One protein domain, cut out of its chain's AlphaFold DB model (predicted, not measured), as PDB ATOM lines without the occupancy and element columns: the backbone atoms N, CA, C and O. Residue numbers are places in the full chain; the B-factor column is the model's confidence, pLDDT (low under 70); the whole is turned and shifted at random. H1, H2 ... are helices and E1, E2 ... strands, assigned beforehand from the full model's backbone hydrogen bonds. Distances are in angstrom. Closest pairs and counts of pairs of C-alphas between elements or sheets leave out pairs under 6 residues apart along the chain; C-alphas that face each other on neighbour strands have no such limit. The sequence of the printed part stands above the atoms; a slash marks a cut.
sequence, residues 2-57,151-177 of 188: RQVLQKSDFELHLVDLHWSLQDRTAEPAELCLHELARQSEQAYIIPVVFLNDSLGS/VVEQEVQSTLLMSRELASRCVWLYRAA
ATOM      1  N   ARG A   2     143.644 114.893 218.794       65.12
ATOM      2  CA  ARG A   2     142.672 115.936 219.217       65.12
ATOM      3  C   ARG A   2     141.474 115.415 220.033       65.12
ATOM      4  O   ARG A   2     141.218 115.924 221.111       65.12
ATOM      5  N   GLN A   3     140.808 114.352 219.574       68.50
ATOM      6  CA  GLN A   3     139.675 113.738 220.297       68.50
ATOM      7  C   GLN A   3     140.054 113.098 221.643       68.50
ATOM      8  O   GLN A   3     139.184 112.877 222.478       68.50
ATOM      9  N   VAL A   4     141.329 112.753 221.843       75.38
ATOM     10  CA  VAL A   4     141.818 112.182 223.107       75.38
ATOM     11  C   VAL A   4     142.094 113.309 224.102       75.38
ATOM     12  O   VAL A   4     141.672 113.211 225.243       75.38
ATOM     13  N   LEU A   5     142.704 114.407 223.645       74.69
ATOM     14  CA  LEU A   5     142.998 115.589 224.463       74.69
ATOM     15  C   LEU A   5     141.724 116.319 224.919       74.69
ATOM     16  O   LEU A   5     141.615 116.678 226.086       74.69
ATOM     17  N   GLN A   6     140.719 116.423 224.043       71.00
ATOM     18  CA  GLN A   6     139.413 117.009 224.383       71.00
ATOM     19  C   GLN A   6     138.654 116.241 225.471       71.00
ATOM     20  O   GLN A   6     137.846 116.828 226.176       71.00
ATOM     21  N   LYS A   7     138.892 114.932 225.618       77.75
ATOM     22  CA  LYS A   7     138.291 114.126 226.696       77.75
ATOM     23  C   LYS A   7     138.997 114.305 228.042       77.75
ATOM     24  O   LYS A   7     138.521 113.778 229.040       77.75
ATOM     25  N   SER A   8     140.133 114.993 228.052       77.75
ATOM     26  CA  SER A   8     140.988 115.204 229.218       77.75
ATOM     27  C   SER A   8     141.143 116.691 229.559       77.75
ATOM     28  O   SER A   8     142.090 117.038 230.248       77.75
ATOM     29  N   ASP A   9     140.244 117.554 229.065       82.56
ATOM     30  CA  ASP A   9     140.255 119.017 229.251       82.56
ATOM     31  C   ASP A   9     141.529 119.733 228.754       82.56
ATOM     32  O   ASP A   9     141.854 120.833 229.200       82.56
ATOM     33  N   PHE A  10     142.237 119.148 227.780       79.94
ATOM     34  CA  PHE A  10     143.378 119.785 227.116       79.94
ATOM     35  C   PHE A  10     143.005 120.308 225.726       79.94
ATOM     36  O   PHE A  10     142.387 119.607 224.917       79.94
ATOM     37  N   GLU A  11     143.468 121.516 225.408       82.12
ATOM     38  CA  GLU A  11     143.381 122.099 224.070       82.12
ATOM     39  C   GLU A  11     144.722 121.969 223.335       82.12
ATOM     40  O   GLU A  11     145.787 122.226 223.894       82.12
ATOM     41  N   LEU A  12     144.675 121.545 222.069       82.44
ATOM     42  CA  LEU A  12     145.865 121.416 221.228       82.44
ATOM     43  C   LEU A  12     146.023 122.647 220.339       82.44
ATOM     44  O   LEU A  12     145.283 122.798 219.362       82.44
ATOM     45  N   HIS A  13     147.068 123.421 220.606       82.75
ATOM     46  CA  HIS A  13     147.505 124.535 219.771       82.75
ATOM     47  C   HIS A  13     148.712 124.113 218.930       82.75
ATOM     48  O   HIS A  13     149.677 123.562 219.453       82.75
ATOM     49  N   LEU A  14     148.641 124.326 217.615       81.75
ATOM     50  CA  LEU A  14     149.758 124.096 216.696       81.75
ATOM     51  C   LEU A  14     150.277 125.453 216.235       81.75
ATOM     52  O   LEU A  14     149.516 126.233 215.662       81.75
ATOM     53  N   VAL A  15     151.558 125.711 216.483       76.94
ATOM     54  CA  VAL A  15     152.229 126.960 216.119       76.94
ATOM     55  C   VAL A  15     153.371 126.628 215.170       76.94
ATOM     56  O   VAL A  15     154.240 125.826 215.500       76.94
ATOM     57  N   ASP A  16     153.349 127.237 213.988       77.69
ATOM     58  CA  ASP A  16     154.482 127.245 213.067       77.69
ATOM     59  C   ASP A  16     155.240 128.564 213.259       77.69
ATOM     60  O   ASP A  16     154.728 129.633 212.914       77.69
ATOM     61  N   LEU A  17     156.445 128.479 213.833       72.06
ATOM     62  CA  LEU A  17     157.310 129.636 214.088       72.06
ATOM     63  C   LEU A  17     157.752 130.328 212.787       72.06
ATOM     64  O   LEU A  17     157.951 131.538 212.772       72.06
ATOM     65  N   HIS A  18     157.836 129.593 211.676       70.94
ATOM     66  CA  HIS A  18     158.378 130.087 210.413       70.94
ATOM     67  C   HIS A  18     157.300 130.598 209.444       70.94
ATOM     68  O   HIS A  18     157.618 131.325 208.500       70.94
ATOM     69  N   TRP A  19     156.023 130.261 209.657       63.16
ATOM     70  CA  TRP A  19     154.920 130.690 208.785       63.16
ATOM     71  C   TRP A  19     154.628 132.195 208.874       63.16
ATOM     72  O   TRP A  19     154.428 132.858 207.857       63.16
ATOM     73  N   SER A  20     154.626 132.766 210.081       52.75
ATOM     74  CA  SER A  20     154.278 134.177 210.327       52.75
ATOM     75  C   SER A  20     155.402 135.169 209.987       52.75
ATOM     76  O   SER A  20     155.165 136.379 209.938       52.75
ATOM     77  N   LEU A  21     156.612 134.671 209.719       53.19
ATOM     78  CA  LEU A  21     157.825 135.470 209.514       53.19
ATOM     79  C   LEU A  21     158.219 135.658 208.043       53.19
ATOM     80  O   LEU A  21     159.127 136.433 207.750       53.19
ATOM     81  N   GLN A  22     157.517 135.017 207.103       49.41
ATOM     82  CA  GLN A  22     157.857 135.062 205.672       49.41
ATOM     83  C   GLN A  22     157.772 136.471 205.054       49.41
ATOM     84  O   GLN A  22     158.401 136.724 204.028       49.41
ATOM     85  N   ASP A  23     157.053 137.402 205.691       44.41
ATOM     86  CA  ASP A  23     156.804 138.756 205.172       44.41
ATOM     87  C   ASP A  23     157.668 139.861 205.814       44.41
ATOM     88  O   ASP A  23     157.517 141.039 205.479       44.41
ATOM     89  N   ARG A  24     158.584 139.538 206.743       44.78
ATOM     90  CA  ARG A  24     159.368 140.554 207.470       44.78
ATOM     91  C   ARG A  24     160.860 140.365 207.253       44.78
ATOM     92  O   ARG A  24     161.528 139.547 207.871       44.78
ATOM     93  N   THR A  25     161.367 141.163 206.327       48.22
ATOM     94  CA  THR A  25     162.772 141.272 205.962       48.22
ATOM     95  C   THR A  25     163.652 141.530 207.197       48.22
ATOM     96  O   THR A  25     163.633 142.615 207.770       48.22
ATOM     97  N   ALA A  26     164.448 140.515 207.552       49.38
ATOM     98  CA  ALA A  26     165.700 140.578 208.317       49.38
ATOM     99  C   ALA A  26     165.728 140.342 209.846       49.38
ATOM    100  O   ALA A  26     166.823 140.393 210.384       49.38
ATOM    101  N   GLU A  27     164.651 139.966 210.545       57.06
ATOM    102  CA  GLU A  27     164.775 139.576 211.977       57.06
ATOM    103  C   GLU A  27     163.912 138.351 212.356       57.06
ATOM    104  O   GLU A  27     162.922 138.494 213.072       57.06
ATOM    105  N   PRO A  28     164.230 137.132 211.871       65.06
ATOM    106  CA  PRO A  28     163.446 135.944 212.201       65.06
ATOM    107  C   PRO A  28     163.760 135.383 213.597       65.06
ATOM    108  O   PRO A  28     162.839 135.115 214.362       65.06
ATOM    109  N   ALA A  29     165.041 135.246 213.959       66.31
ATOM    110  CA  ALA A  29     165.437 134.475 215.138       66.31
ATOM    111  C   ALA A  29     164.921 135.063 216.461       66.31
ATOM    112  O   ALA A  29     164.318 134.348 217.255       66.31
ATOM    113  N   GLU A  30     165.077 136.369 216.697       72.81
ATOM    114  CA  GLU A  30     164.599 136.988 217.944       72.81
ATOM    115  C   GLU A  30     163.080 136.918 218.095       72.81
ATOM    116  O   GLU A  30     162.575 136.771 219.206       72.81
ATOM    117  N   LEU A  31     162.336 137.014 216.990       73.69
ATOM    118  CA  LEU A  31     160.881 136.889 217.020       73.69
ATOM    119  C   LEU A  31     160.458 135.448 217.323       73.69
ATOM    120  O   LEU A  31     159.554 135.253 218.134       73.69
ATOM    121  N   CYS A  32     161.137 134.453 216.740       75.50
ATOM    122  CA  CYS A  32     160.926 133.043 217.070       75.50
ATOM    123  C   CYS A  32     161.199 132.760 218.548       75.50
ATOM    124  O   CYS A  32     160.374 132.147 219.225       75.50
ATOM    125  N   LEU A  33     162.334 133.242 219.062       78.06
ATOM    126  CA  LEU A  33     162.740 133.047 220.452       78.06
ATOM    127  C   LEU A  33     161.777 133.729 221.432       78.06
ATOM    128  O   LEU A  33     161.396 133.122 222.432       78.06
ATOM    129  N   HIS A  34     161.331 134.954 221.137       78.81
ATOM    130  CA  HIS A  34     160.332 135.640 221.958       78.81
ATOM    131  C   HIS A  34     158.979 134.928 221.950       78.81
ATOM    132  O   HIS A  34     158.361 134.790 223.005       78.81
ATOM    133  N   GLU A  35     158.504 134.472 220.789       80.19
ATOM    134  CA  GLU A  35     157.233 133.748 220.714       80.19
ATOM    135  C   GLU A  35     157.316 132.422 221.472       80.19
ATOM    136  O   GLU A  35     156.409 132.085 222.229       80.19
ATOM    137  N   LEU A  36     158.428 131.700 221.350       78.88
ATOM    138  CA  LEU A  36     158.663 130.487 222.116       78.88
ATOM    139  C   LEU A  36     158.676 130.749 223.630       78.88
ATOM    140  O   LEU A  36     158.037 130.006 224.374       78.88
ATOM    141  N   ALA A  37     159.376 131.794 224.085       81.94
ATOM    142  CA  ALA A  37     159.405 132.178 225.495       81.94
ATOM    143  C   ALA A  37     157.997 132.521 226.008       81.94
ATOM    144  O   ALA A  37     157.569 132.040 227.053       81.94
ATOM    145  N   ARG A  38     157.218 133.271 225.224       83.75
ATOM    146  CA  ARG A  38     155.829 133.601 225.561       83.75
ATOM    147  C   ARG A  38     154.952 132.353 225.691       83.75
ATOM    148  O   ARG A  38     154.100 132.280 226.574       83.75
ATOM    149  N   GLN A  39     155.127 131.381 224.800       82.31
ATOM    150  CA  GLN A  39     154.362 130.135 224.821       82.31
ATOM    151  C   GLN A  39     154.781 129.237 225.991       82.31
ATOM    152  O   GLN A  39     153.934 128.551 226.560       82.31
ATOM    153  N   SER A  40     156.063 129.242 226.371       80.88
ATOM    154  CA  SER A  40     156.572 128.377 227.445       80.88
ATOM    155  C   SER A  40     156.086 128.825 228.823       80.88
ATOM    156  O   SER A  40     155.902 127.992 229.705       80.88
ATOM    157  N   GLU A  41     155.792 130.117 228.983       84.00
ATOM    158  CA  GLU A  41     155.156 130.671 230.180       84.00
ATOM    159  C   GLU A  41     153.667 130.307 230.305       84.00
ATOM    160  O   GLU A  41     153.126 130.279 231.409       84.00
ATOM    161  N   GLN A  42     152.985 130.051 229.184       82.94
ATOM    162  CA  GLN A  42     151.520 129.948 229.133       82.94
ATOM    163  C   GLN A  42     151.009 128.525 228.897       82.94
ATOM    164  O   GLN A  42     149.840 128.243 229.169       82.94
ATOM    165  N   ALA A  43     151.851 127.630 228.383       82.88
ATOM    166  CA  ALA A  43     151.429 126.313 227.937       82.88
ATOM    167  C   ALA A  43     152.507 125.241 228.118       82.88
ATOM    168  O   ALA A  43     153.709 125.493 228.169       82.88
ATOM    169  N   TYR A  44     152.046 123.994 228.150       84.19
ATOM    170  CA  TYR A  44     152.914 122.829 228.082       84.19
ATOM    171  C   TYR A  44     153.365 122.600 226.634       84.19
ATOM    172  O   TYR A  44     152.565 122.202 225.783       84.19
ATOM    173  N   ILE A  45     154.645 122.849 226.354       86.06
ATOM    174  CA  ILE A  45     155.203 122.762 225.000       86.06
ATOM    175  C   ILE A  45     155.783 121.374 224.720       86.06
ATOM    176  O   ILE A  45     156.530 120.810 225.520       86.06
ATOM    177  N   ILE A  46     155.493 120.867 223.521       88.06
ATOM    178  CA  ILE A  46     156.185 119.732 222.906       88.06
ATOM    179  C   ILE A  46     156.852 120.249 221.625       88.06
ATOM    180  O   ILE A  46     156.152 120.456 220.629       88.06
ATOM    181  N   PRO A  47     158.176 120.492 221.629       87.50
ATOM    182  CA  PRO A  47     158.881 120.928 220.432       87.50
ATOM    183  C   PRO A  47     158.871 119.823 219.374       87.50
ATOM    184  O   PRO A  47     159.183 118.666 219.673       87.50
ATOM    185  N   VAL A  48     158.532 120.187 218.137       87.88
ATOM    186  CA  VAL A  48     158.630 119.296 216.977       87.88
ATOM    187  C   VAL A  48     159.652 119.882 216.016       87.88
ATOM    188  O   VAL A  48     159.400 120.916 215.402       87.88
ATOM    189  N   VAL A  49     160.808 119.230 215.898       85.62
ATOM    190  CA  VAL A  49     161.913 119.693 215.047       85.62
ATOM    191  C   VAL A  49     161.946 118.882 213.764       85.62
ATOM    192  O   VAL A  49     162.056 117.657 213.795       85.62
ATOM    193  N   PHE A  50     161.896 119.573 212.629       83.69
ATOM    194  CA  PHE A  50     162.100 118.976 211.314       83.69
ATOM    195  C   PHE A  50     163.550 119.192 210.885       83.69
ATOM    196  O   PHE A  50     163.939 120.297 210.520       83.69
ATOM    197  N   LEU A  51     164.345 118.126 210.930       80.06
ATOM    198  CA  LEU A  51     165.728 118.123 210.468       80.06
ATOM    199  C   LEU A  51     165.765 117.722 208.991       80.06
ATOM    200  O   LEU A  51     165.286 116.652 208.601       80.06
ATOM    201  N   ASN A  52     166.329 118.603 208.176       77.88
ATOM    202  CA  ASN A  52     166.521 118.391 206.747       77.88
ATOM    203  C   ASN A  52     168.021 118.325 206.415       77.88
ATOM    204  O   ASN A  52     168.858 118.413 207.311       77.88
ATOM    205  N   ASP A  53     168.355 118.205 205.131       74.31
ATOM    206  CA  ASP A  53     169.744 118.102 204.658       74.31
ATOM    207  C   ASP A  53     170.596 119.365 204.935       74.31
ATOM    208  O   ASP A  53     171.820 119.320 204.829       74.31
ATOM    209  N   SER A  54     169.973 120.497 205.292       75.31
ATOM    210  CA  SER A  54     170.656 121.712 205.753       75.31
ATOM    211  C   SER A  54     169.819 122.493 206.776       75.31
ATOM    212  O   SER A  54     168.589 122.413 206.779       75.31
ATOM    213  N   LEU A  55     170.495 123.271 207.631       72.12
ATOM    214  CA  LEU A  55     169.891 124.137 208.663       72.12
ATOM    215  C   LEU A  55     169.584 125.561 208.153       72.12
ATOM    216  O   LEU A  55     169.184 126.438 208.915       72.12
ATOM    217  N   GLY A  56     169.726 125.782 206.843       74.69
ATOM    218  CA  GLY A  56     169.576 127.087 206.199       74.69
ATOM    219  C   GLY A  56     170.898 127.843 206.044       74.69
ATOM    220  O   GLY A  56     171.975 127.295 206.270       74.69
ATOM    221  N   SER A  57     170.807 129.098 205.597       74.19
ATOM    222  CA  SER A  57     171.967 129.985 205.466       74.19
ATOM    223  C   SER A  57     172.274 130.662 206.806       74.19
ATOM    224  O   SER A  57     171.331 131.122 207.463       74.19
ATOM    225  N   VAL A 151     169.346 130.604 212.016       78.38
ATOM    226  CA  VAL A 151     168.130 130.778 212.838       78.38
ATOM    227  C   VAL A 151     167.758 129.472 213.541       78.38
ATOM    228  O   VAL A 151     167.484 129.470 214.736       78.38
ATOM    229  N   VAL A 152     167.797 128.357 212.805       79.62
ATOM    230  CA  VAL A 152     167.420 127.039 213.324       79.62
ATOM    231  C   VAL A 152     168.382 126.593 214.424       79.62
ATOM    232  O   VAL A 152     167.938 126.065 215.441       79.62
ATOM    233  N   GLU A 153     169.687 126.835 214.275       83.38
ATOM    234  CA  GLU A 153     170.660 126.552 215.338       83.38
ATOM    235  C   GLU A 153     170.378 127.371 216.596       83.38
ATOM    236  O   GLU A 153     170.344 126.803 217.686       83.38
ATOM    237  N   GLN A 154     170.097 128.669 216.454       80.94
ATOM    238  CA  GLN A 154     169.766 129.533 217.590       80.94
ATOM    239  C   GLN A 154     168.486 129.078 218.309       80.94
ATOM    240  O   GLN A 154     168.449 129.016 219.541       80.94
ATOM    241  N   GLU A 155     167.451 128.700 217.558       81.06
ATOM    242  CA  GLU A 155     166.208 128.147 218.103       81.06
ATOM    243  C   GLU A 155     166.453 126.837 218.851       81.06
ATOM    244  O   GLU A 155     166.039 126.690 220.003       81.06
ATOM    245  N   VAL A 156     167.153 125.884 218.231       83.06
ATOM    246  CA  VAL A 156     167.468 124.586 218.843       83.06
ATOM    247  C   VAL A 156     168.324 124.776 220.092       83.06
ATOM    248  O   VAL A 156     168.042 124.161 221.125       83.06
ATOM    249  N   GLN A 157     169.321 125.657 220.040       84.06
ATOM    250  CA  GLN A 157     170.178 125.959 221.178       84.06
ATOM    251  C   GLN A 157     169.361 126.524 222.339       84.06
ATOM    252  O   GLN A 157     169.399 125.966 223.437       84.06
ATOM    253  N   SER A 158     168.564 127.564 222.100       78.44
ATOM    254  CA  SER A 158     167.772 128.206 223.152       78.44
ATOM    255  C   SER A 158     166.643 127.320 223.694       78.44
ATOM    256  O   SER A 158     166.304 127.424 224.871       78.44
ATOM    257  N   THR A 159     166.044 126.463 222.863       76.25
ATOM    258  CA  THR A 159     164.856 125.670 223.239       76.25
ATOM    259  C   THR A 159     165.215 124.322 223.834       76.25
ATOM    260  O   THR A 159     164.625 123.896 224.822       76.25
ATOM    261  N   LEU A 160     166.135 123.608 223.190       80.06
ATOM    262  CA  LEU A 160     166.407 122.204 223.475       80.06
ATOM    263  C   LEU A 160     167.708 122.046 224.243       80.06
ATOM    264  O   LEU A 160     167.738 121.340 225.246       80.06
ATOM    265  N   LEU A 161     168.779 122.718 223.817       76.69
ATOM    266  CA  LEU A 161     170.080 122.542 224.466       76.69
ATOM    267  C   LEU A 161     170.134 123.224 225.837       76.69
ATOM    268  O   LEU A 161     170.723 122.675 226.765       76.69
ATOM    269  N   MET A 162     169.468 124.371 225.993       78.50
ATOM    270  CA  MET A 162     169.410 125.094 227.271       78.50
ATOM    271  C   MET A 162     168.301 124.601 228.220       78.50
ATOM    272  O   MET A 162     168.315 124.949 229.398       78.50
ATOM    273  N   SER A 163     167.362 123.758 227.758       79.31
ATOM    274  CA  SER A 163     166.277 123.209 228.589       79.31
ATOM    275  C   SER A 163     166.205 121.685 228.519       79.31
ATOM    276  O   SER A 163     165.628 121.088 227.607       79.31
ATOM    277  N   ARG A 164     166.728 121.035 229.565       78.88
ATOM    278  CA  ARG A 164     166.702 119.569 229.705       78.88
ATOM    279  C   ARG A 164     165.280 118.999 229.718       78.88
ATOM    280  O   ARG A 164     165.063 117.885 229.243       78.88
ATOM    281  N   GLU A 165     164.317 119.742 230.262       83.44
ATOM    282  CA  GLU A 165     162.917 119.320 230.296       83.44
ATOM    283  C   GLU A 165     162.314 119.279 228.889       83.44
ATOM    284  O   GLU A 165     161.749 118.254 228.499       83.44
ATOM    285  N   LEU A 166     162.487 120.345 228.104       82.38
ATOM    286  CA  LEU A 166     161.984 120.404 226.730       82.38
ATOM    287  C   LEU A 166     162.695 119.390 225.831       82.38
ATOM    288  O   LEU A 166     162.034 118.698 225.057       82.38
ATOM    289  N   ALA A 167     164.008 119.209 226.004       83.19
ATOM    290  CA  ALA A 167     164.768 118.175 225.306       83.19
ATOM    291  C   ALA A 167     164.205 116.768 225.547       83.19
ATOM    292  O   ALA A 167     164.070 115.991 224.606       83.19
ATOM    293  N   SER A 168     163.819 116.447 226.788       85.56
ATOM    294  CA  SER A 168     163.295 115.118 227.140       85.56
ATOM    295  C   SER A 168     161.956 114.771 226.479       85.56
ATOM    296  O   SER A 168     161.572 113.603 226.439       85.56
ATOM    297  N   ARG A 169     161.242 115.777 225.967       87.25
ATOM    298  CA  ARG A 169     159.904 115.643 225.371       87.25
ATOM    299  C   ARG A 169     159.880 116.030 223.895       87.25
ATOM    300  O   ARG A 169     158.822 115.987 223.277       87.25
ATOM    301  N   CYS A 170     161.022 116.420 223.339       87.94
ATOM    302  CA  CYS A 170     161.145 116.849 221.958       87.94
ATOM    303  C   CYS A 170     160.931 115.679 220.994       87.94
ATOM    304  O   CYS A 170     161.452 114.579 221.194       87.94
ATOM    305  N   VAL A 171     160.211 115.943 219.905       88.69
ATOM    306  CA  VAL A 171     160.071 115.016 218.783       88.69
ATOM    307  C   VAL A 171     160.848 115.566 217.597       88.69
ATOM    308  O   VAL A 171     160.476 116.564 216.992       88.69
ATOM    309  N   TRP A 172     161.935 114.896 217.248       87.25
ATOM    310  CA  TRP A 172     162.681 115.133 216.017       87.25
ATOM    311  C   TRP A 172     162.205 114.235 214.873       87.25
ATOM    312  O   TRP A 172     161.991 113.031 215.032       87.25
ATOM    313  N   LEU A 173     162.062 114.835 213.699       87.38
ATOM    314  CA  LEU A 173     161.748 114.170 212.445       87.38
ATOM    315  C   LEU A 173     162.894 114.466 211.487       87.38
ATOM    316  O   LEU A 173     163.090 115.618 211.113       87.38
ATOM    317  N   TYR A 174     163.649 113.441 211.096       84.19
ATOM    318  CA  TYR A 174     164.704 113.582 210.097       84.19
ATOM    319  C   TYR A 174     164.279 112.906 208.794       84.19
ATOM    320  O   TYR A 174     163.661 111.836 208.802       84.19
ATOM    321  N   ARG A 175     164.604 113.524 207.659       81.06
ATOM    322  CA  ARG A 175     164.431 112.874 206.361       81.06
ATOM    323  C   ARG A 175     165.591 111.904 206.145       81.06
ATOM    324  O   ARG A 175     166.717 112.323 205.912       81.06
ATOM    325  N   ALA A 176     165.324 110.602 206.192       73.00
ATOM    326  CA  ALA A 176     166.288 109.620 205.712       73.00
ATOM    327  C   ALA A 176     166.356 109.715 204.183       73.00
ATOM    328  O   ALA A 176     165.348 109.501 203.506       73.00
ATOM    329  N   ALA A 177     167.525 110.044 203.629       61.84
ATOM    330  CA  ALA A 177     167.751 109.895 202.199       61.84
ATOM    331  C   ALA A 177     167.458 108.434 201.820       61.84
ATOM    332  O   ALA A 177     168.025 107.506 202.400       61.84
TER     333      ALA A 177
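AT A GLANCE: This is residues 2 to 57 and 151 to 177 of the 188 residues of an uncharacterized protein of Oncopeltus fasciatus (UniProt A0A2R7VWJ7). Strands E1 and E2 make a small parallel ribbon with H3 near E1, H2 packs on H3, and residues 4 to 9, mostly H1, stick out. The printed part has 83 residues with H1 H2 E1 H3 H4 E2 in order, mostly helix. It is only just compact, close to loose, with a radius of gyration of the C-alphas of 14.2 A and spans of 43 by 32 by 25 A.

HOW THE PARTS SIT: E1, residues 48 to 51, is parallel to E2, residues 171 to 174; N 49 and O 171 are within hydrogen-bond range, 2.9 A. H2, residues 28 to 42, touches H3, residues 151 to 161, at a shallow tilt of 30 degrees, closest C-alphas 29 and 151, 5.1 A. H4, residues 164 to 169, touches H3 only at the corner, closest C-alphas 160 and 167, 4.7 A. H1, residues 2 to 8, touches no helix; 1 of its 3 O i to N i+4 and 3 of its 4 O i to N i+3 pairs are within range.

IN THESE COORDINATES: H2 runs 21.6 A from C-alpha 28 at (163.446, 135.944, 212.201). E2 ends at C-alpha 174, (164.704, 113.582, 210.097).

THE WHOLE: Residues 58 to 150 are cut out; C-alphas 57 and 151 are 8.3 A apart. The H1 to H2 link is long. pLDDT is under 70 at residues 2 to 3, 19 to 29 and 177.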